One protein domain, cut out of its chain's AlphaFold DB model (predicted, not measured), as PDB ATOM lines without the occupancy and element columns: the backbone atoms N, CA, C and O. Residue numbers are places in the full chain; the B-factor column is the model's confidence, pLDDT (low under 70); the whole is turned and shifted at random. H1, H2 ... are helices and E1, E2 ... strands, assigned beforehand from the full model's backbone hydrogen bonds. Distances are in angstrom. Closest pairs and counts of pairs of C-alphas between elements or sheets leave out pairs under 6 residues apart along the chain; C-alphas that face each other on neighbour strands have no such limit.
ATOM      1  N   PHE A   3     205.767 287.742 181.762       78.81
ATOM      2  CA  PHE A   3     204.753 288.783 181.648       78.81
ATOM      3  C   PHE A   3     204.390 289.039 180.177       78.81
ATOM      4  O   PHE A   3     205.259 289.232 179.324       78.81
ATOM      5  N   ALA A   4     203.091 289.033 179.869       71.31
ATOM      6  CA  ALA A   4     202.570 289.226 178.512       71.31
ATOM      7  C   ALA A   4     201.944 290.623 178.296       71.31
ATOM      8  O   ALA A   4     201.398 290.903 177.227       71.31
ATOM      9  N   GLY A   5     202.028 291.516 179.290       63.47
ATOM     10  CA  GLY A   5     201.479 292.871 179.228       63.47
ATOM     11  C   GLY A   5     200.056 293.002 179.787       63.47
ATOM     12  O   GLY A   5     199.564 292.169 180.539       63.47
ATOM     13  N   HIS A   6     199.381 294.093 179.410       59.94
ATOM     14  CA  HIS A   6     197.976 294.388 179.756       59.94
ATOM     15  C   HIS A   6     197.034 294.225 178.549       59.94
ATOM     16  O   HIS A   6     196.044 294.949 178.408       59.94
ATOM     17  N   VAL A   7     197.406 293.381 177.589       46.22
ATOM     18  CA  VAL A   7     196.860 293.456 176.233       46.22
ATOM     19  C   VAL A   7     195.494 292.759 176.154       46.22
ATOM     20  O   VAL A   7     195.398 291.538 176.166       46.22
ATOM     21  N   ASN A   8     194.447 293.577 176.000       45.88
ATOM     22  CA  ASN A   8     193.119 293.248 175.461       45.88
ATOM     23  C   ASN A   8     192.140 292.415 176.312       45.88
ATOM     24  O   ASN A   8     191.440 291.559 175.768       45.88
ATOM     25  N   ARG A   9     191.951 292.734 177.599       48.22
ATOM     26  CA  ARG A   9     190.690 292.386 178.286       48.22
ATOM     27  C   ARG A   9     189.989 293.636 178.806       48.22
ATOM     28  O   ARG A   9     190.640 294.609 179.185       48.22
ATOM     29  N   THR A  10     188.659 293.622 178.729       47.47
ATOM     30  CA  THR A  10     187.782 294.659 179.277       47.47
ATOM     31  C   THR A  10     188.143 294.914 180.734       47.47
ATOM     32  O   THR A  10     188.481 293.970 181.447       47.47
ATOM     33  N   LEU A  11     188.093 296.187 181.131       53.75
ATOM     34  CA  LEU A  11     188.151 296.622 182.526       53.75
ATOM     35  C   LEU A  11     187.354 295.631 183.390       53.75
ATOM     36  O   LEU A  11     186.222 295.304 183.025       53.75
ATOM     37  N   ASP A  12     187.943 295.135 184.474       54.81
ATOM     38  CA  ASP A  12     187.147 294.466 185.499       54.81
ATOM     39  C   ASP A  12     186.136 295.472 186.093       54.81
ATOM     40  O   ASP A  12     186.267 296.692 185.916       54.81
ATOM     41  N   ASP A  13     185.117 294.983 186.806       54.88
ATOM     42  CA  ASP A  13     184.099 295.830 187.457       54.88
ATOM     43  C   ASP A  13     184.703 296.816 188.491       54.88
ATOM     44  O   ASP A  13     184.017 297.720 188.976       54.88
ATOM     45  N   ASN A  14     186.008 296.701 188.777       58.56
ATOM     46  CA  ASN A  14     186.771 297.514 189.718       58.56
ATOM     47  C   ASN A  14     187.690 298.553 189.047       58.56
ATOM     48  O   ASN A  14     188.346 299.331 189.747       58.56
ATOM     49  N   GLY A  15     187.735 298.631 187.715       53.94
ATOM     50  CA  GLY A  15     188.507 299.651 187.006       53.94
ATOM     51  C   GLY A  15     190.002 299.355 186.825       53.94
ATOM     52  O   GLY A  15     190.735 300.226 186.345       53.94
ATOM     53  N   VAL A  16     190.473 298.162 187.191       56.34
ATOM     54  CA  VAL A  16     191.879 297.753 187.164       56.34
ATOM     55  C   VAL A  16     192.137 296.849 185.954       56.34
ATOM     56  O   VAL A  16     191.387 295.936 185.623       56.34
ATOM     57  N   ARG A  17     193.223 297.122 185.224       58.53
ATOM     58  CA  ARG A  17     193.636 296.267 184.103       58.53
ATOM     59  C   ARG A  17     194.241 294.983 184.658       58.53
ATOM     60  O   ARG A  17     195.269 295.050 185.327       58.53
ATOM     61  N   ALA A  18     193.660 293.834 184.323       61.81
ATOM     62  CA  ALA A  18     194.231 292.539 184.672       61.81
ATOM     63  C   ALA A  18     195.651 292.396 184.087       61.81
ATOM     64  O   ALA A  18     195.879 292.634 182.897       61.81
ATOM     65  N   THR A  19     196.620 292.047 184.932       68.38
ATOM     66  CA  THR A  19     197.953 291.601 184.511       68.38
ATOM     67  C   THR A  19     197.842 290.187 183.962       68.38
ATOM     68  O   THR A  19     197.268 289.330 184.635       68.38
ATOM     69  N   THR A  20     198.374 289.934 182.763       76.06
ATOM     70  CA  THR A  20     198.365 288.593 182.170       76.06
ATOM     71  C   THR A  20     199.755 287.967 182.208       76.06
ATOM     72  O   THR A  20     200.750 288.541 181.755       76.06
ATOM     73  N   TRP A  21     199.809 286.756 182.754       84.44
ATOM     74  CA  TRP A  21     200.991 285.905 182.756       84.44
ATOM     75  C   TRP A  21     200.836 284.833 181.692       84.44
ATOM     76  O   TRP A  21     199.748 284.291 181.500       84.44
ATOM     77  N   LYS A  22     201.929 284.528 180.997       86.19
ATOM     78  CA  LYS A  22     201.987 283.408 180.066       86.19
ATOM     79  C   LYS A  22     202.889 282.323 180.633       86.19
ATOM     80  O   LYS A  22     204.064 282.562 180.935       86.19
ATOM     81  N   GLU A  23     202.340 281.124 180.767       89.06
ATOM     82  CA  GLU A  23     203.134 279.922 180.988       89.06
ATOM     83  C   GLU A  23     203.976 279.651 179.737       89.06
ATOM     84  O   GLU A  23     203.479 279.675 178.611       89.06
ATOM     85  N   VAL A  24     205.279 279.496 179.948       87.81
ATOM     86  CA  VAL A  24     206.273 279.274 178.884       87.81
ATOM     87  C   VAL A  24     206.977 277.949 179.103       87.81
ATOM     88  O   VAL A  24     207.176 277.213 178.154       87.81
ATOM     89  N   VAL A  25     207.319 277.676 180.359       89.81
ATOM     90  CA  VAL A  25     207.916 276.432 180.823       89.81
ATOM     91  C   VAL A  25     207.017 275.908 181.932       89.81
ATOM     92  O   VAL A  25     206.698 276.676 182.848       89.81
ATOM     93  N   HIS A  26     206.605 274.644 181.831       89.56
ATOM     94  CA  HIS A  26     205.755 274.006 182.837       89.56
ATOM     95  C   HIS A  26     206.566 273.569 184.058       89.56
ATOM     96  O   HIS A  26     206.246 273.918 185.194       89.56
ATOM     97  N   LYS A  27     207.675 272.865 183.809       91.75
ATOM     98  CA  LYS A  27     208.595 272.370 184.828       91.75
ATOM     99  C   LYS A  27     210.010 272.805 184.484       91.75
ATOM    100  O   LYS A  27     210.486 272.619 183.368       91.75
ATOM    101  N   ALA A  28     210.689 273.417 185.446       92.75
ATOM    102  CA  ALA A  28     212.053 273.896 185.266       92.75
ATOM    103  C   ALA A  28     212.915 273.590 186.485       92.75
ATOM    104  O   ALA A  28     212.466 273.670 187.629       92.75
ATOM    105  N   ARG A  29     214.197 273.331 186.239       91.62
ATOM    106  CA  ARG A  29     215.243 273.342 187.256       91.62
ATOM    107  C   ARG A  29     215.999 274.656 187.190       91.62
ATOM    108  O   ARG A  29     216.451 275.080 186.131       91.62
ATOM    109  N   MET A  30     216.161 275.281 188.351       91.62
ATOM    110  CA  MET A  30     216.903 276.528 188.495       91.62
ATOM    111  C   MET A  30     218.192 276.283 189.266       91.62
ATOM    112  O   MET A  30     218.178 275.645 190.321       91.62
ATOM    113  N   LYS A  31     219.309 276.798 188.751       91.62
ATOM    114  CA  LYS A  31     220.632 276.591 189.344       91.62
ATOM    115  C   LYS A  31     221.462 277.859 189.333       91.62
ATOM    116  O   LYS A  31     221.489 278.590 188.351       91.62
ATOM    117  N   LEU A  32     222.161 278.102 190.436       93.00
ATOM    118  CA  LEU A  32     223.065 279.234 190.581       93.00
ATOM    119  C   LEU A  32     224.497 278.794 190.275       93.00
ATOM    120  O   LEU A  32     225.047 277.941 190.971       93.00
ATOM    121  N   PHE A  33     225.111 279.413 189.274       88.50
ATOM    122  CA  PHE A  33     226.492 279.165 188.881       88.50
ATOM    123  C   PHE A  33     227.379 280.347 189.237       88.50
ATOM    124  O   PHE A  33     226.987 281.501 189.075       88.50
ATOM    125  N   ARG A  34     228.603 280.042 189.668       88.12
ATOM    126  CA  ARG A  34     229.711 280.995 189.721       88.12
ATOM    127  C   ARG A  34     230.537 280.819 188.452       88.12
ATOM    128  O   ARG A  34     231.068 279.735 188.225       88.12
ATOM    129  N   VAL A  35     230.655 281.872 187.657       85.31
ATOM    130  CA  VAL A  35     231.380 281.882 186.380       85.31
ATOM    131  C   VAL A  35     232.461 282.964 186.391       85.31
ATOM    132  O   VAL A  35     232.297 283.969 187.087       85.31
ATOM    133  N   PRO A  36     233.580 282.793 185.664       84.06
ATOM    134  CA  PRO A  36     234.515 283.887 185.419       84.06
ATOM    135  C   PRO A  36     233.800 285.080 184.772       84.06
ATOM    136  O   PRO A  36     232.900 284.883 183.959       84.06
ATOM    137  N   LEU A  37     234.202 286.312 185.095       77.12
ATOM    138  CA  LEU A  37     233.517 287.522 184.616       77.12
ATOM    139  C   LEU A  37     233.450 287.612 183.076       77.12
ATOM    140  O   LEU A  37     232.460 288.097 182.540       77.12
ATOM    141  N   GLY A  38     234.463 287.095 182.372       73.50
ATOM    142  CA  GLY A  38     234.496 287.036 180.904       73.50
ATOM    143  C   GLY A  38     233.605 285.959 180.268       73.50
ATOM    144  O   GLY A  38     233.432 285.970 179.058       73.50
ATOM    145  N   ALA A  39     233.037 285.047 181.060       78.31
ATOM    146  CA  ALA A  39     232.137 283.982 180.602       78.31
ATOM    147  C   ALA A  39     230.665 284.250 180.973       78.31
ATOM    148  O   ALA A  39     229.824 283.352 180.917       78.31
ATOM    149  N   LEU A  40     230.356 285.469 181.416       80.75
ATOM    150  CA  LEU A  40     229.027 285.839 181.872       80.75
ATOM    151  C   LEU A  40     228.022 285.850 180.709       80.75
ATOM    152  O   LEU A  40     228.267 286.474 179.682       80.75
ATOM    153  N   GLY A  41     226.882 285.180 180.899       77.56
ATOM    154  CA  GLY A  41     225.826 285.067 179.887       77.56
ATOM    155  C   GLY A  41     225.924 283.812 179.013       77.56
ATOM    156  O   GLY A  41     224.961 283.486 178.322       77.56
ATOM    157  N   ASN A  42     227.028 283.061 179.091       82.56
ATOM    158  CA  ASN A  42     227.161 281.781 178.398       82.56
ATOM    159  C   ASN A  42     226.471 280.660 179.185       82.56
ATOM    160  O   ASN A  42     226.484 280.642 180.422       82.56
ATOM    161  N   LEU A  43     225.884 279.693 178.475       78.69
ATOM    162  CA  LEU A  43     225.309 278.504 179.101       78.69
ATOM    163  C   LEU A  43     226.415 277.657 179.755       78.69
ATOM    164  O   LEU A  43     227.490 277.477 179.174       78.69
ATOM    165  N   PRO A  44     226.175 277.099 180.954       67.88
ATOM    166  CA  PRO A  44     227.137 276.217 181.601       67.88
ATOM    167  C   PRO A  44     227.339 274.956 180.745       67.88
ATOM    168  O   PRO A  44     226.431 274.149 180.597       67.88
ATOM    169  N   GLY A  45     228.529 274.799 180.159       62.69
ATOM    170  CA  GLY A  45     228.858 273.701 179.239       62.69
ATOM    171  C   GLY A  45     229.264 274.166 177.840       62.69
ATOM    172  O   GLY A  45     230.037 273.474 177.188       62.69
ATOM    173  N   ASP A  46     228.873 275.379 177.443       60.75
ATOM    174  CA  ASP A  46     229.290 276.018 176.182       60.75
ATOM    175  C   ASP A  46     230.660 276.715 176.306       60.75
ATOM    176  O   ASP A  46     231.012 277.640 175.581       60.75
ATOM    177  N   ASP A  64     238.310 287.179 188.784       72.12
ATOM    178  CA  ASP A  64     237.025 287.851 188.878       72.12
ATOM    179  C   ASP A  64     235.912 286.879 188.525       72.12
ATOM    180  O   ASP A  64     235.904 286.259 187.458       72.12
ATOM    181  N   PHE A  65     234.946 286.759 189.431       82.00
ATOM    182  CA  PHE A  65     233.799 285.889 189.249       82.00
ATOM    183  C   PHE A  65     232.507 286.675 189.358       82.00
ATOM    184  O   PHE A  65     232.391 287.623 190.136       82.00
ATOM    185  N   ALA A  66     231.515 286.210 188.621       86.25
ATOM    186  CA  ALA A  66     230.144 286.654 188.703       86.25
ATOM    187  C   ALA A  66     229.221 285.450 188.885       86.25
ATOM    188  O   ALA A  66     229.624 284.295 188.730       86.25
ATOM    189  N   TYR A  67     227.978 285.734 189.252       90.38
ATOM    190  CA  TYR A  67     226.963 284.713 189.441       90.38
ATOM    191  C   TYR A  67     225.892 284.841 188.368       90.38
ATOM    192  O   TYR A  67     225.508 285.954 187.997       90.38
ATOM    193  N   GLN A  68     225.393 283.703 187.906       92.62
ATOM    194  CA  GLN A  68     224.287 283.630 186.964       92.62
ATOM    195  C   GLN A  68     223.330 282.503 187.346       92.62
ATOM    196  O   GLN A  68     223.745 281.463 187.861       92.62
ATOM    197  N   LEU A  69     222.045 282.729 187.114       92.88
ATOM    198  CA  LEU A  69     220.959 281.796 187.356       92.88
ATOM    199  C   LEU A  69     220.612 281.107 186.037       92.88
ATOM    200  O   LEU A  69     220.122 281.759 185.122       92.88
ATOM    201  N   ALA A  70     220.878 279.811 185.926       92.12
ATOM    202  CA  ALA A  70     220.433 279.012 184.793       92.12
ATOM    203  C   ALA A  70     219.016 278.493 185.044       92.12
ATOM    204  O   ALA A  70     218.708 278.015 186.140       92.12
ATOM    205  N   ILE A  71     218.186 278.570 184.013       92.25
ATOM    206  CA  ILE A  71     216.821 278.062 183.953       92.25
ATOM    207  C   ILE A  71     216.825 276.971 182.889       92.25
ATOM    208  O   ILE A  71     217.136 277.244 181.732       92.25
ATOM    209  N   ILE A  72     216.529 275.740 183.292       92.38
ATOM    210  CA  ILE A  72     216.562 274.564 182.422       92.38
ATOM    211  C   ILE A  72     215.184 273.916 182.482       92.38
ATOM    212  O   ILE A  72     214.782 273.444 183.542       92.38
ATOM    213  N   GLU A  73     214.460 273.908 181.374       91.56
ATOM    214  CA  GLU A  73     213.188 273.203 181.245       91.56
ATOM    215  C   GLU A  73     213.392 271.688 181.319       91.56
ATOM    216  O   GLU A  73     214.294 271.133 180.688       91.56
ATOM    217  N   ASP A  74     212.541 271.040 182.106       91.38
ATOM    218  CA  ASP A  74     212.463 269.595 182.273       91.38
ATOM    219  C   ASP A  74     211.207 269.124 181.533       91.38
ATOM    220  O   ASP A  74     210.099 269.402 181.986       91.38
ATOM    221  N   LEU A  75     211.378 268.480 180.374       88.69
ATOM    222  CA  LEU A  75     210.261 268.010 179.542       88.69
ATOM    223  C   LEU A  75     209.594 266.748 180.112       88.69
ATOM    224  O   LEU A  75     208.562 266.315 179.607       88.69
ATOM    225  N   ASP A  76     210.159 266.154 181.166       86.75
ATOM    226  CA  ASP A  76     209.536 265.055 181.903       86.75
ATOM    227  C   ASP A  76     208.542 265.642 182.931       86.75
ATOM    228  O   ASP A  76     208.738 265.586 184.153       86.75
ATOM    229  N   ASP A  77     207.504 266.301 182.412       84.75
ATOM    230  CA  ASP A  77     206.533 267.138 183.130       84.75
ATOM    231  C   ASP A  77     205.084 266.619 183.028       84.75
ATOM    232  O   ASP A  77     204.134 267.372 183.235       84.75
ATOM    233  N   ASP A  78     204.928 265.340 182.682       83.25
ATOM    234  CA  ASP A  78     203.657 264.635 182.464       83.25
ATOM    235  C   ASP A  78     202.807 265.175 181.297       83.25
ATOM    236  O   ASP A  78     201.674 264.732 181.081       83.25
ATOM    237  N   ARG A  79     203.354 266.090 180.482       83.31
ATOM    238  CA  ARG A  79     202.707 266.600 179.267       83.31
ATOM    239  C   ARG A  79     203.281 265.937 178.017       83.31
ATOM    240  O   ARG A  79     204.435 265.526 177.942       83.31
ATOM    241  N   VAL A  80     202.440 265.822 176.989       78.38
ATOM    242  CA  VAL A  80     202.859 265.291 175.687       78.38
ATOM    243  C   VAL A  80     203.514 266.411 174.885       78.38
ATOM    244  O   VAL A  80     202.834 267.325 174.419       78.38
ATOM    245  N   HIS A  81     204.825 266.310 174.684       79.12
ATOM    246  CA  HIS A  81     205.583 267.246 173.853       79.12
ATOM    247  C   HIS A  81     205.586 266.787 172.393       79.12
ATOM    248  O   HIS A  81     206.077 265.704 172.069       79.12
ATOM    249  N   THR A  82     205.032 267.601 171.490       67.94
ATOM    250  CA  THR A  82     205.122 267.358 170.043       67.94
ATOM    251  C   THR A  82     206.512 267.748 169.563       67.94
ATOM    252  O   THR A  82     206.824 268.932 169.456       67.94
ATOM    253  N   MET A  83     207.353 266.755 169.297       63.53
ATOM    254  CA  MET A  83     208.672 266.970 168.710       63.53
ATOM    255  C   MET A  83     208.486 267.450 167.267       63.53
ATOM    256  O   MET A  83     207.884 266.744 166.458       63.53
ATOM    257  N   GLU A  84     208.958 268.653 166.943       60.12
ATOM    258  CA  GLU A  84     209.037 269.086 165.547       60.12
ATOM    259  C   GLU A  84     210.079 268.208 164.836       60.12
ATOM    260  O   GLU A  84     211.238 268.163 165.241       60.12
ATOM    261  N   GLU A  85     209.646 267.472 163.809       48.31
ATOM    262  CA  GLU A  85     210.408 266.422 163.104       48.31
ATOM    263  C   GLU A  85     211.719 266.926 162.459       48.31
ATOM    264  O   GLU A  85     212.635 266.138 162.243       48.31
ATOM    265  N   ASP A  86     211.840 268.243 162.245       55.81
ATOM    266  CA  ASP A  86     213.023 268.922 161.693       55.81
ATOM    267  C   ASP A  86     213.832 269.720 162.748       55.81
ATOM    268  O   ASP A  86     214.790 270.415 162.408       55.81
ATOM    269  N   GLY A  87     213.463 269.650 164.033       57.19
ATOM    270  CA  GLY A  87     214.142 270.349 165.130       57.19
ATOM    271  C   GLY A  87     215.259 269.525 165.782       57.19
ATOM    272  O   GLY A  87     215.207 268.297 165.843       57.19
ATOM    273  N   SER A  88     216.282 270.195 166.329       60.41
ATOM    274  CA  SER A  88     217.310 269.551 167.160       60.41
ATOM    275  C   SER A  88     216.659 268.757 168.299       60.41
ATOM    276  O   SER A  88     215.841 269.311 169.027       60.41
ATOM    277  N   LEU A  89     217.026 267.486 168.466       64.12
ATOM    278  CA  LEU A  89     216.462 266.621 169.505       64.12
ATOM    279  C   LEU A  89     216.739 267.181 170.913       64.12
ATOM    280  O   LEU A  89     217.835 267.712 171.146       64.12
ATOM    281  N   PRO A  90     215.799 267.032 171.867       70.19
ATOM    282  CA  PRO A  90     216.069 267.358 173.257       70.19
ATOM    283  C   PRO A  90     217.254 266.513 173.729       70.19
ATOM    284  O   PRO A  90     217.267 265.285 173.649       70.19
ATOM    285  N   SER A  91     218.304 267.210 174.143       72.00
ATOM    286  CA  SER A  91     219.548 266.612 174.614       72.00
ATOM    287  C   SER A  91     219.613 266.728 176.125       72.00
ATOM    288  O   SER A  91     219.085 267.683 176.700       72.00
ATOM    289  N   SER A  92     220.304 265.791 176.767       81.69
ATOM    290  CA  SER A  92     220.591 265.904 178.189       81.69
ATOM    291  C   SER A  92     221.421 267.155 178.445       81.69
ATOM    292  O   SER A  92     222.476 267.342 177.831       81.69
ATOM    293  N   PHE A  93     220.971 267.993 179.370       79.25
ATOM    294  CA  PHE A  93     221.710 269.166 179.804       79.25
ATOM    295  C   PHE A  93     221.886 269.107 181.313       79.25
ATOM    296  O   PHE A  93     220.924 269.148 182.081       79.25
ATOM    297  N   GLU A  94     223.148 269.008 181.724       81.81
ATOM    298  CA  GLU A  94     223.539 268.904 183.122       81.81
ATOM    299  C   GLU A  94     222.892 267.694 183.833       81.81
ATOM    300  O   GLU A  94     223.262 266.561 183.540       81.81
ATOM    301  N   ASP A  95     221.931 267.912 184.739       83.31
ATOM    302  CA  ASP A  95     221.242 266.851 185.497       83.31
ATOM    303  C   ASP A  95     219.823 266.555 184.963       83.31
ATOM    304  O   ASP A  95     219.050 265.847 185.618       83.31
ATOM    305  N   VAL A  96     219.436 267.164 183.837       85.62
ATOM    306  CA  VAL A  96     218.125 266.987 183.196       85.62
ATOM    307  C   VAL A  96     218.322 266.139 181.945       85.62
ATOM    308  O   VAL A  96     219.039 266.541 181.029       85.62
ATOM    309  N   ALA A  97     217.723 264.946 181.924       84.69
ATOM    310  CA  ALA A  97     217.897 263.985 180.836       84.69
ATOM    311  C   ALA A  97     217.215 264.454 179.545       84.69
ATOM    312  O   ALA A  97     217.811 264.371 178.474       84.69
ATOM    313  N   ASN A  98     216.000 264.988 179.670       86.75
ATOM    314  CA  ASN A  98     215.187 265.477 178.569       86.75
ATOM    315  C   ASN A  98     215.019 267.000 178.697       86.75
ATOM    316  O   ASN A  98     213.992 267.499 179.156       86.75
ATOM    317  N   ALA A  99     216.096 267.739 178.409       87.81
ATOM    318  CA  ALA A  99     216.144 269.175 178.668       87.81
ATOM    319  C   ALA A  99     215.650 269.990 177.470       87.81
ATOM    320  O   ALA A  99     216.240 269.904 176.385       87.81
ATOM    321  N   GLY A 100     214.636 270.821 177.721       87.75
ATOM    322  CA  GLY A 100     214.039 271.736 176.755       87.75
ATOM    323  C   GLY A 100     214.740 273.097 176.698       87.75
ATOM    324  O   GLY A 100     215.963 273.171 176.544       87.75
ATOM    325  N   ILE A 101     213.963 274.181 176.826       88.94
ATOM    326  CA  ILE A 101     214.437 275.571 176.881       88.94
ATOM    327  C   ILE A 101     215.518 275.756 177.961       88.94
ATOM    328  O   ILE A 101     215.395 275.297 179.097       88.94
ATOM    329  N   ARG A 102     216.584 276.481 177.613       90.06
ATOM    330  CA  ARG A 102     217.728 276.816 178.463       90.06
ATOM    331  C   ARG A 102     217.984 278.310 178.380       90.06
ATOM    332  O   ARG A 102     218.313 278.831 177.315       90.06
ATOM    333  N   ASP A 103     217.877 278.993 179.508       89.75
ATOM    334  CA  ASP A 103     218.187 280.417 179.585       89.75
ATOM    335  C   ASP A 103     219.027 280.754 180.814       89.75
ATOM    336  O   ASP A 103     219.077 280.000 181.789       89.75
ATOM    337  N   VAL A 104     219.726 281.883 180.753       91.06
ATOM    338  CA  VAL A 104     220.637 282.338 181.798       91.06
ATOM    339  C   VAL A 104     220.325 283.780 182.159       91.06
ATOM    340  O   VAL A 104     220.255 284.662 181.308       91.06
ATOM    341  N   VAL A 105     220.197 284.028 183.459       91.94
ATOM    342  CA  VAL A 105     219.955 285.352 184.027       91.94
ATOM    343  C   VAL A 105     221.141 285.728 184.913       91.94
ATOM    344  O   VAL A 105     221.293 285.171 186.006       91.94
ATOM    345  N   PRO A 106     222.010 286.652 184.485       92.75
ATOM    346  CA  PRO A 106     223.054 287.187 185.345       92.75
ATOM    347  C   PRO A 106     222.467 287.803 186.621       92.75
ATOM    348  O   PRO A 106     221.510 288.569 186.580       92.75
ATOM    349  N   ILE A 107     223.056 287.500 187.781       93.19
ATOM    350  CA  ILE A 107     222.494 287.938 189.071       93.19
ATOM    351  C   ILE A 107     222.503 289.460 189.222       93.19
ATOM    352  O   ILE A 107     221.630 290.008 189.886       93.19
ATOM    353  N   HIS A 108     223.452 290.157 188.597       90.44
ATOM    354  CA  HIS A 108     223.493 291.617 188.653       90.44
ATOM    355  C   HIS A 108     222.342 292.292 187.901       90.44
ATOM    356  O   HIS A 108     222.027 293.435 188.208       90.44
ATOM    357  N   GLU A 109     221.695 291.591 186.967       92.88
ATOM    358  CA  GLU A 109     220.480 292.082 186.323       92.88
ATOM    359  C   GLU A 109     219.269 291.957 187.246       92.88
ATOM    360  O   GLU A 109     218.242 292.568 186.991       92.88
ATOM    361  N   ILE A 110     219.323 291.181 188.331       93.69
ATOM    362  CA  ILE A 110     218.174 291.026 189.225       93.69
ATOM    363  C   ILE A 110     218.078 292.247 190.142       93.69
ATOM    364  O   ILE A 110     218.783 292.366 191.142       93.69
ATOM    365  N   SER A 111     217.148 293.145 189.820       92.12
ATOM    366  CA  SER A 111     216.909 294.366 190.593       92.12
ATOM    367  C   SER A 111     216.071 294.114 191.848       92.12
ATOM    368  O   SER A 111     216.303 294.731 192.890       92.12
ATOM    369  N   LYS A 112     215.058 293.238 191.754       93.06
ATOM    370  CA  LYS A 112     214.128 292.926 192.849       93.06
ATOM    371  C   LYS A 112     213.658 291.482 192.779       93.06
ATOM    372  O   LYS A 112     213.465 290.931 191.698       93.06
ATOM    373  N   ILE A 113     213.412 290.918 193.957       92.75
ATOM    374  CA  ILE A 113     212.803 289.605 194.144       92.75
ATOM    375  C   ILE A 113     211.628 289.788 195.101       92.75
ATOM    376  O   ILE A 113     211.785 290.381 196.169       92.75
ATOM    377  N   PHE A 114     210.461 289.290 194.715       91.19
ATOM    378  CA  PHE A 114     209.264 289.252 195.543       91.19
ATOM    379  C   PHE A 114     208.846 287.807 195.747       91.19
ATOM    380  O   PHE A 114     209.017 286.966 194.868       91.19
ATOM    381  N   TYR A 115     208.283 287.533 196.912       90.00
ATOM    382  CA  TYR A 115     207.705 286.245 197.239       90.00
ATOM    383  C   TYR A 115     206.234 286.461 197.572       90.00
ATOM    384  O   TYR A 115     205.911 287.342 198.373       90.00
ATOM    385  N   ALA A 116     205.371 285.669 196.952       86.19
ATOM    386  CA  ALA A 116     203.965 285.563 197.292       86.19
ATOM    387  C   ALA A 116     203.689 284.133 197.756       86.19
ATOM    388  O   ALA A 116     204.224 283.180 197.197       86.19
ATOM    389  N   ASP A 117     202.877 283.994 198.794       80.88
ATOM    390  CA  ASP A 117     202.397 282.710 199.300       80.88
ATOM    391  C   ASP A 117     201.340 282.096 198.370       80.88
ATOM    392  O   ASP A 117     201.329 280.883 198.168       80.88
ATOM    393  N   THR A 118     200.533 282.939 197.721       78.56
ATOM    394  CA  THR A 118     199.538 282.539 196.726       78.56
ATOM    395  C   THR A 118     199.783 283.159 195.350       78.56
ATOM    396  O   THR A 118     199.966 284.370 195.211       78.56
ATOM    397  N   GLY A 119     199.707 282.337 194.301       76.62
ATOM    398  CA  GLY A 119     199.675 282.786 192.906       76.62
ATOM    399  C   GLY A 119     198.416 283.582 192.540       76.62
ATOM    400  O   GLY A 119     198.461 284.388 191.606       76.62
ATOM    401  N   LYS A 120     197.324 283.462 193.320       78.06
ATOM    402  CA  LYS A 120     196.039 284.142 193.055       78.06
ATOM    403  C   LYS A 120     196.193 285.664 192.966       78.06
ATOM    404  O   LYS A 120     195.600 286.289 192.095       78.06
ATOM    405  N   ILE A 121     197.056 286.271 193.792       74.88
ATOM    406  CA  ILE A 121     197.298 287.730 193.769       74.88
ATOM    407  C   ILE A 121     197.929 288.216 192.457       74.88
ATOM    408  O   ILE A 121     197.852 289.396 192.116       74.88
ATOM    409  N   LEU A 122     198.563 287.308 191.718       74.69
ATOM    410  CA  LEU A 122     199.174 287.587 190.430       74.69
ATOM    411  C   LEU A 122     198.288 287.134 189.263       74.69
ATOM    412  O   LEU A 122     198.708 287.301 188.124       74.69
ATOM    413  N   ASN A 123     197.077 286.613 189.505       73.56
ATOM    414  CA  ASN A 123     196.270 285.887 188.514       73.56
ATOM    415  C   ASN A 123     197.045 284.700 187.903       73.56
ATOM    416  O   ASN A 123     197.035 284.495 186.688       73.56
ATOM    417  N   ILE A 124     197.789 283.975 188.744       74.56
ATOM    418  CA  ILE A 124     198.573 282.791 188.382       74.56
ATOM    419  C   ILE A 124     197.943 281.572 189.071       74.56
ATOM    420  O   ILE A 124     197.910 281.513 190.301       74.56
ATOM    421  N   GLY A 125     197.472 280.605 188.278       66.44
ATOM    422  CA  GLY A 125     196.771 279.401 188.746       66.44
ATOM    423  C   GLY A 125     195.268 279.424 188.440       66.44
ATOM    424  O   GLY A 125     194.707 280.481 188.162       66.44
ATOM    425  N   GLU A 126     194.632 278.251 188.443       64.81
ATOM    426  CA  GLU A 126     193.171 278.130 188.339       64.81
ATOM    427  C   GLU A 126     192.518 278.507 189.678       64.81
ATOM    428  O   GLU A 126     193.049 278.196 190.747       64.81
ATOM    429  N   ASP A 127     191.374 279.192 189.619       60.78
ATOM    430  CA  ASP A 127     190.683 279.759 190.788       60.78
ATOM    431  C   ASP A 127     190.082 278.697 191.734       60.78
ATOM    432  O   ASP A 127     189.685 279.026 192.856       60.78
ATOM    433  N   ASP A 128     190.051 277.431 191.307       59.84
ATOM    434  CA  ASP A 128     189.242 276.365 191.906       59.84
ATOM    435  C   ASP A 128     189.885 275.645 193.105       59.84
ATOM    436  O   ASP A 128     189.254 274.767 193.693       59.84
ATOM    437  N   ASP A 129     191.094 276.029 193.531       59.31
ATOM    438  CA  ASP A 129     191.736 275.426 194.705       59.31
ATOM    439  C   ASP A 129     192.370 276.479 195.635       59.31
ATOM    440  O   ASP A 129     193.080 277.389 195.202       59.31
ATOM    441  N   ASP A 130     192.099 276.391 196.940       61.88
ATOM    442  CA  ASP A 130     192.680 277.258 197.987       61.88
ATOM    443  C   ASP A 130     194.086 276.807 198.415       61.88
ATOM    444  O   ASP A 130     194.651 277.289 199.401       61.88
ATOM    445  N   THR A 131     194.685 275.900 197.647       70.62
ATOM    446  CA  THR A 131     196.047 275.433 197.866       70.62
ATOM    447  C   THR A 131     197.049 276.581 197.733       70.62
ATOM    448  O   THR A 131     197.109 277.311 196.741       70.62
ATOM    449  N   ASN A 132     197.867 276.737 198.773       77.69
ATOM    450  CA  ASN A 132     198.940 277.716 198.846       77.69
ATOM    451  C   ASN A 132     200.005 277.413 197.777       77.69
ATOM    452  O   ASN A 132     200.792 276.480 197.941       77.69
ATOM    453  N   ARG A 133     200.013 278.189 196.688       82.50
ATOM    454  CA  ARG A 133     200.955 278.075 195.564       82.50
ATOM    455  C   ARG A 133     201.987 279.195 195.644       82.50
ATOM    456  O   ARG A 133     201.717 280.293 195.147       82.50
ATOM    457  N   PRO A 134     203.144 278.961 196.285       88.38
ATOM    458  CA  PRO A 134     204.121 280.012 196.476       88.38
ATOM    459  C   PRO A 134     204.797 280.365 195.152       88.38
ATOM    460  O   PRO A 134     205.260 279.493 194.411       88.38
ATOM    461  N   VAL A 135     204.875 281.664 194.878       90.00
ATOM    462  CA  VAL A 135     205.440 282.221 193.649       90.00
ATOM    463  C   VAL A 135     206.601 283.150 193.983       90.00
ATOM    464  O   VAL A 135     206.480 284.077 194.785       90.00
ATOM    465  N   LEU A 136     207.730 282.927 193.318       92.00
ATOM    466  CA  LEU A 136     208.880 283.816 193.301       92.00
ATOM    467  C   LEU A 136     208.816 284.702 192.056       92.00
ATOM    468  O   LEU A 136     208.907 284.219 190.932       92.00
ATOM    469  N   LEU A 137     208.695 286.007 192.254       92.00
ATOM    470  CA  LEU A 137     208.662 286.995 191.185       92.00
ATOM    471  C   LEU A 137     209.999 287.734 191.117       92.00
ATOM    472  O   LEU A 137     210.438 288.348 192.088       92.00
ATOM    473  N   ILE A 138     210.630 287.711 189.953       93.00
ATOM    474  CA  ILE A 138     211.901 288.371 189.676       93.00
ATOM    475  C   ILE A 138     211.644 289.551 188.745       93.00
ATOM    476  O   ILE A 138     211.011 289.398 187.699       93.00
ATOM    477  N   LYS A 139     212.176 290.717 189.126       93.38
ATOM    478  CA  LYS A 139     212.282 291.888 188.258       93.38
ATOM    479  C   LYS A 139     213.731 292.084 187.824       93.38
ATOM    480  O   LYS A 139     214.586 292.382 188.667       93.38
ATOM    481  N   ARG A 140     213.997 292.002 186.525       92.44
ATOM    482  CA  ARG A 140     215.301 292.312 185.940       92.44
ATOM    483  C   ARG A 140     215.435 293.793 185.593       92.44
ATOM    484  O   ARG A 140     214.454 294.487 185.344       92.44
ATOM    485  N   ASP A 141     216.677 294.237 185.558       90.94
ATOM    486  CA  ASP A 141     217.172 295.424 184.889       90.94
ATOM    487  C   ASP A 141     218.229 294.948 183.887       90.94
ATOM    488  O   ASP A 141     219.370 294.661 184.242       90.94
ATOM    489  N   ILE A 142     217.812 294.796 182.630       87.75
ATOM    490  CA  ILE A 142     218.628 294.228 181.541       87.75
ATOM    491  C   ILE A 142     219.838 295.125 181.234       87.75
ATOM    492  O   ILE A 142     220.828 294.676 180.668       87.75
ATOM    493  N   ASN A 143     219.767 296.400 181.623       85.88
ATOM    494  CA  ASN A 143     220.825 297.375 181.393       85.88
ATOM    495  C   ASN A 143     221.740 297.547 182.617       85.88
ATOM    496  O   ASN A 143     222.597 298.434 182.613       85.88
ATOM    497  N   ALA A 144     221.559 296.741 183.670       87.38
ATOM    498  CA  ALA A 144     222.365 296.833 184.878       87.38
ATOM    499  C   ALA A 144     223.831 296.494 184.584       87.38
ATOM    500  O   ALA A 144     224.157 295.442 184.036       87.38
ATOM    501  N   GLU A 145     224.743 297.374 184.994       79.94
ATOM    502  CA  GLU A 145     226.168 297.092 184.868       79.94
ATOM    503  C   GLU A 145     226.616 296.066 185.926       79.94
ATOM    504  O   GLU A 145     226.270 296.194 187.105       79.94
ATOM    505  N   PRO A 146     227.457 295.081 185.559       77.56
ATOM    506  CA  PRO A 146     228.096 294.196 186.522       77.56
ATOM    507  C   PRO A 146     228.784 294.982 187.664       77.56
ATOM    508  O   PRO A 146     229.560 295.899 187.377       77.56
ATOM    509  N   PRO A 147     228.601 294.604 188.951       65.50
ATOM    510  CA  PRO A 147     229.027 295.388 190.119       65.50
ATOM    511  C   PRO A 147     230.495 295.829 190.121       65.50
ATOM    512  O   PRO A 147     230.840 296.864 190.687       65.50
ATOM    513  N   ARG A 148     231.390 295.072 189.477       63.59
ATOM    514  CA  ARG A 148     232.817 295.420 189.411       63.59
ATOM    515  C   ARG A 148     233.162 296.459 188.336       63.59
ATOM    516  O   ARG A 148     234.134 297.182 188.525       63.59
ATOM    517  N   ARG A 149     232.338 296.652 187.293       59.03
ATOM    518  CA  ARG A 149     232.469 297.814 186.383       59.03
ATOM    519  C   ARG A 149     232.182 299.124 187.113       59.03
ATOM    520  O   ARG A 149     232.852 300.122 186.857       59.03
ATOM    521  N   MET A 150     231.268 299.087 188.085       55.12
ATOM    522  CA  MET A 150     231.022 300.220 188.973       55.12
ATOM    523  C   MET A 150     232.231 300.500 189.873       55.12
ATOM    524  O   MET A 150     232.629 301.652 189.969       55.12
ATOM    525  N   LEU A 151     232.873 299.476 190.458       58.56
ATOM    526  CA  LEU A 151     234.086 299.665 191.274       58.56
ATOM    527  C   LEU A 151     235.263 300.225 190.467       58.56
ATOM    528  O   LEU A 151     235.908 301.161 190.931       58.56
ATOM    529  N   HIS A 152     235.510 299.721 189.254       56.19
ATOM    530  CA  HIS A 152     236.549 300.281 188.383       56.19
ATOM    531  C   HIS A 152     236.255 301.737 188.008       56.19
ATOM    532  O   HIS A 152     237.156 302.569 188.064       56.19
ATOM    533  N   PRO A 207     211.043 282.710 174.785       80.81
ATOM    534  CA  PRO A 207     210.417 283.407 173.672       80.81
ATOM    535  C   PRO A 207     210.699 284.911 173.721       80.81
ATOM    536  O   PRO A 207     210.272 285.608 174.639       80.81
ATOM    537  N   ALA A 208     211.364 285.431 172.687       76.50
ATOM    538  CA  ALA A 208     211.744 286.845 172.599       76.50
ATOM    539  C   ALA A 208     210.549 287.812 172.452       76.50
ATOM    540  O   ALA A 208     210.731 289.026 172.448       76.50
ATOM    541  N   ASN A 209     209.331 287.290 172.276       73.06
ATOM    542  CA  ASN A 209     208.101 288.075 172.178       73.06
ATOM    543  C   ASN A 209     207.455 288.376 173.540       73.06
ATOM    544  O   ASN A 209     206.437 289.066 173.575       73.06
ATOM    545  N   LEU A 210     207.991 287.826 174.628       77.56
ATOM    546  CA  LEU A 210     207.528 288.067 175.991       77.56
ATOM    547  C   LEU A 210     208.518 288.966 176.717       77.56
ATOM    548  O   LEU A 210     209.694 289.000 176.365       77.56
ATOM    549  N   ASP A 211     208.030 289.705 177.710       80.06
ATOM    550  CA  ASP A 211     208.861 290.639 178.459       80.06
ATOM    551  C   ASP A 211     209.855 289.865 179.345       80.06
ATOM    552  O   ASP A 211     209.424 289.168 180.273       80.06
ATOM    553  N   PRO A 212     211.175 289.957 179.085       82.56
ATOM    554  CA  PRO A 212     212.162 289.285 179.912       82.56
ATOM    555  C   PRO A 212     212.349 289.982 181.265       82.56
ATOM    556  O   PRO A 212     212.932 289.369 182.157       82.56
ATOM    557  N   GLU A 213     211.871 291.223 181.454       89.06
ATOM    558  CA  GLU A 213     212.034 291.963 182.711       89.06
ATOM    559  C   GLU A 213     211.302 291.306 183.880       89.06
ATOM    560  O   GLU A 213     211.783 291.365 185.011       89.06
ATOM    561  N   TRP A 214     210.159 290.666 183.632       89.69
ATOM    562  CA  TRP A 214     209.310 290.107 184.682       89.69
ATOM    563  C   TRP A 214     209.140 288.601 184.524       89.69
ATOM    564  O   TRP A 214     208.497 288.115 183.591       89.69
ATOM    565  N   MET A 215     209.673 287.857 185.496       91.69
ATOM    566  CA  MET A 215     209.637 286.394 185.521       91.69
ATOM    567  C   MET A 215     208.996 285.901 186.813       91.69
ATOM    568  O   MET A 215     209.435 286.277 187.896       91.69
ATOM    569  N   ALA A 216     207.990 285.036 186.708       92.00
ATOM    570  CA  ALA A 216     207.341 284.407 187.856       92.00
ATOM    571  C   ALA A 216     207.608 282.896 187.864       92.00
ATOM    572  O   ALA A 216     207.383 282.218 186.858       92.00
ATOM    573  N   PHE A 217     208.066 282.374 188.999       92.00
ATOM    574  CA  PHE A 217     208.362 280.961 189.224       92.00
ATOM    575  C   PHE A 217     207.464 280.429 190.331       92.00
ATOM    576  O   PHE A 217     207.589 280.839 191.481       92.00
ATOM    577  N   GLU A 218     206.560 279.525 189.984       90.38
ATOM    578  CA  GLU A 218     205.784 278.769 190.961       90.38
ATOM    579  C   GLU A 218     206.625 277.595 191.472       90.38
ATOM    580  O   GLU A 218     207.341 276.952 190.699       90.38
ATOM    581  N   VAL A 219     206.588 277.331 192.780       88.75
ATOM    582  CA  VAL A 219     207.278 276.164 193.342       88.75
ATOM    583  C   VAL A 219     206.535 274.904 192.918       88.75
ATOM    584  O   VAL A 219     205.407 274.669 193.338       88.75
TER     585      VAL A 219
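What this domain is: This is residues 3 to 46, 64 to 152 and 207 to 219 of the 474 residues of the protein "RanGTP-binding protein-domain-containing protein" of Neohortaea acidophila (UniProt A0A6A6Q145). Two separate antiparallel sheets make the body: a four-stranded one, E1 E2 E4 E3, curled like part of a barrel, and a three-stranded one, E5 E6 E7, joined to it by the tight link from E4 to E5. Loops at residues 11 to 16 and 80 to 88 stick out, H1 is on the smaller sheet, and H2 is the element farthest from the mean of the C-alphas. The printed part has 146 residues, in the order E1 E2 E3 E4 E5 H1 E6 H2 E7, and is mostly strand, though under half of its residues are in named elements. It is only just loose, close to compact, with a radius of gyration of the C-alphas of 17.7 A and spans of 53 by 45 by 29 A.

How they stand to each other: Begin at E2, residues 65 to 74, an inner strand of the larger, strongly twisted sheet. Beside it find E1, residues 28 to 36, an antiparallel edge strand at 157 degrees, with N 31 and O 70 2.9 A apart. Its other neighbour is E4, residues 96 to 106, antiparallel at 144 degrees, with N 71 and O 103 at 2.8 A. E4 bends by 96 degrees at residue 99, and its residues 96 to 99 pair with E3, residues 91 to 93, in an antiparallel hairpin, with N 93 and O 96 at 2.9 A. In the other sheet, E6, residues 135 to 140, is the inner strand. E5, residues 110 to 116, is antiparallel to it at 162 degrees, with N 114 and O 137 at 2.8 A; E7, residues 211 to 218, is antiparallel at 161 degrees, with N 138 and O 215 at 2.8 A. E4 and E5 meet only through their link, and E2 and E6 are apart. H1, residues 119 to 122, is on the smaller sheet at a height of 7.9 A, only just over none of its strands, with 2 C-alphas falling on E6; their closest C-alphas, of Gly 119 and Val 135, are 5.8 A apart. H2, residues 147 to 152, is on neither sheet. In H2 each O i to N i+4 pair is within hydrogen-bond range; H1 is too short for one.

Where its parts are: Find C-alpha 28 at (212.053, 273.896, 185.266), where E1 begins its 24.6 A. E2 runs 27.7 A, E4 20.9 A, E5 17.2 A and E6 16.1 A. E7 bends by 67 degrees at residue 214, and its 17.5 A end at C-alpha 218, (205.784, 278.769, 190.961).

The domain as a whole: Look for the farthest C-alphas at Asp 13 and Asp 64, 53.5 A apart. Residues 47 to 63 and 153 to 206 are not printed, leaving C-alpha gaps of 19.0 A and 34.4 A. The links E2 to E3 and H1 to E6 are long. Mean pLDDT of the printed part is 78.4; 38 residues are under 70, among them 5 to 19, 82 to 89 and 147 to 152.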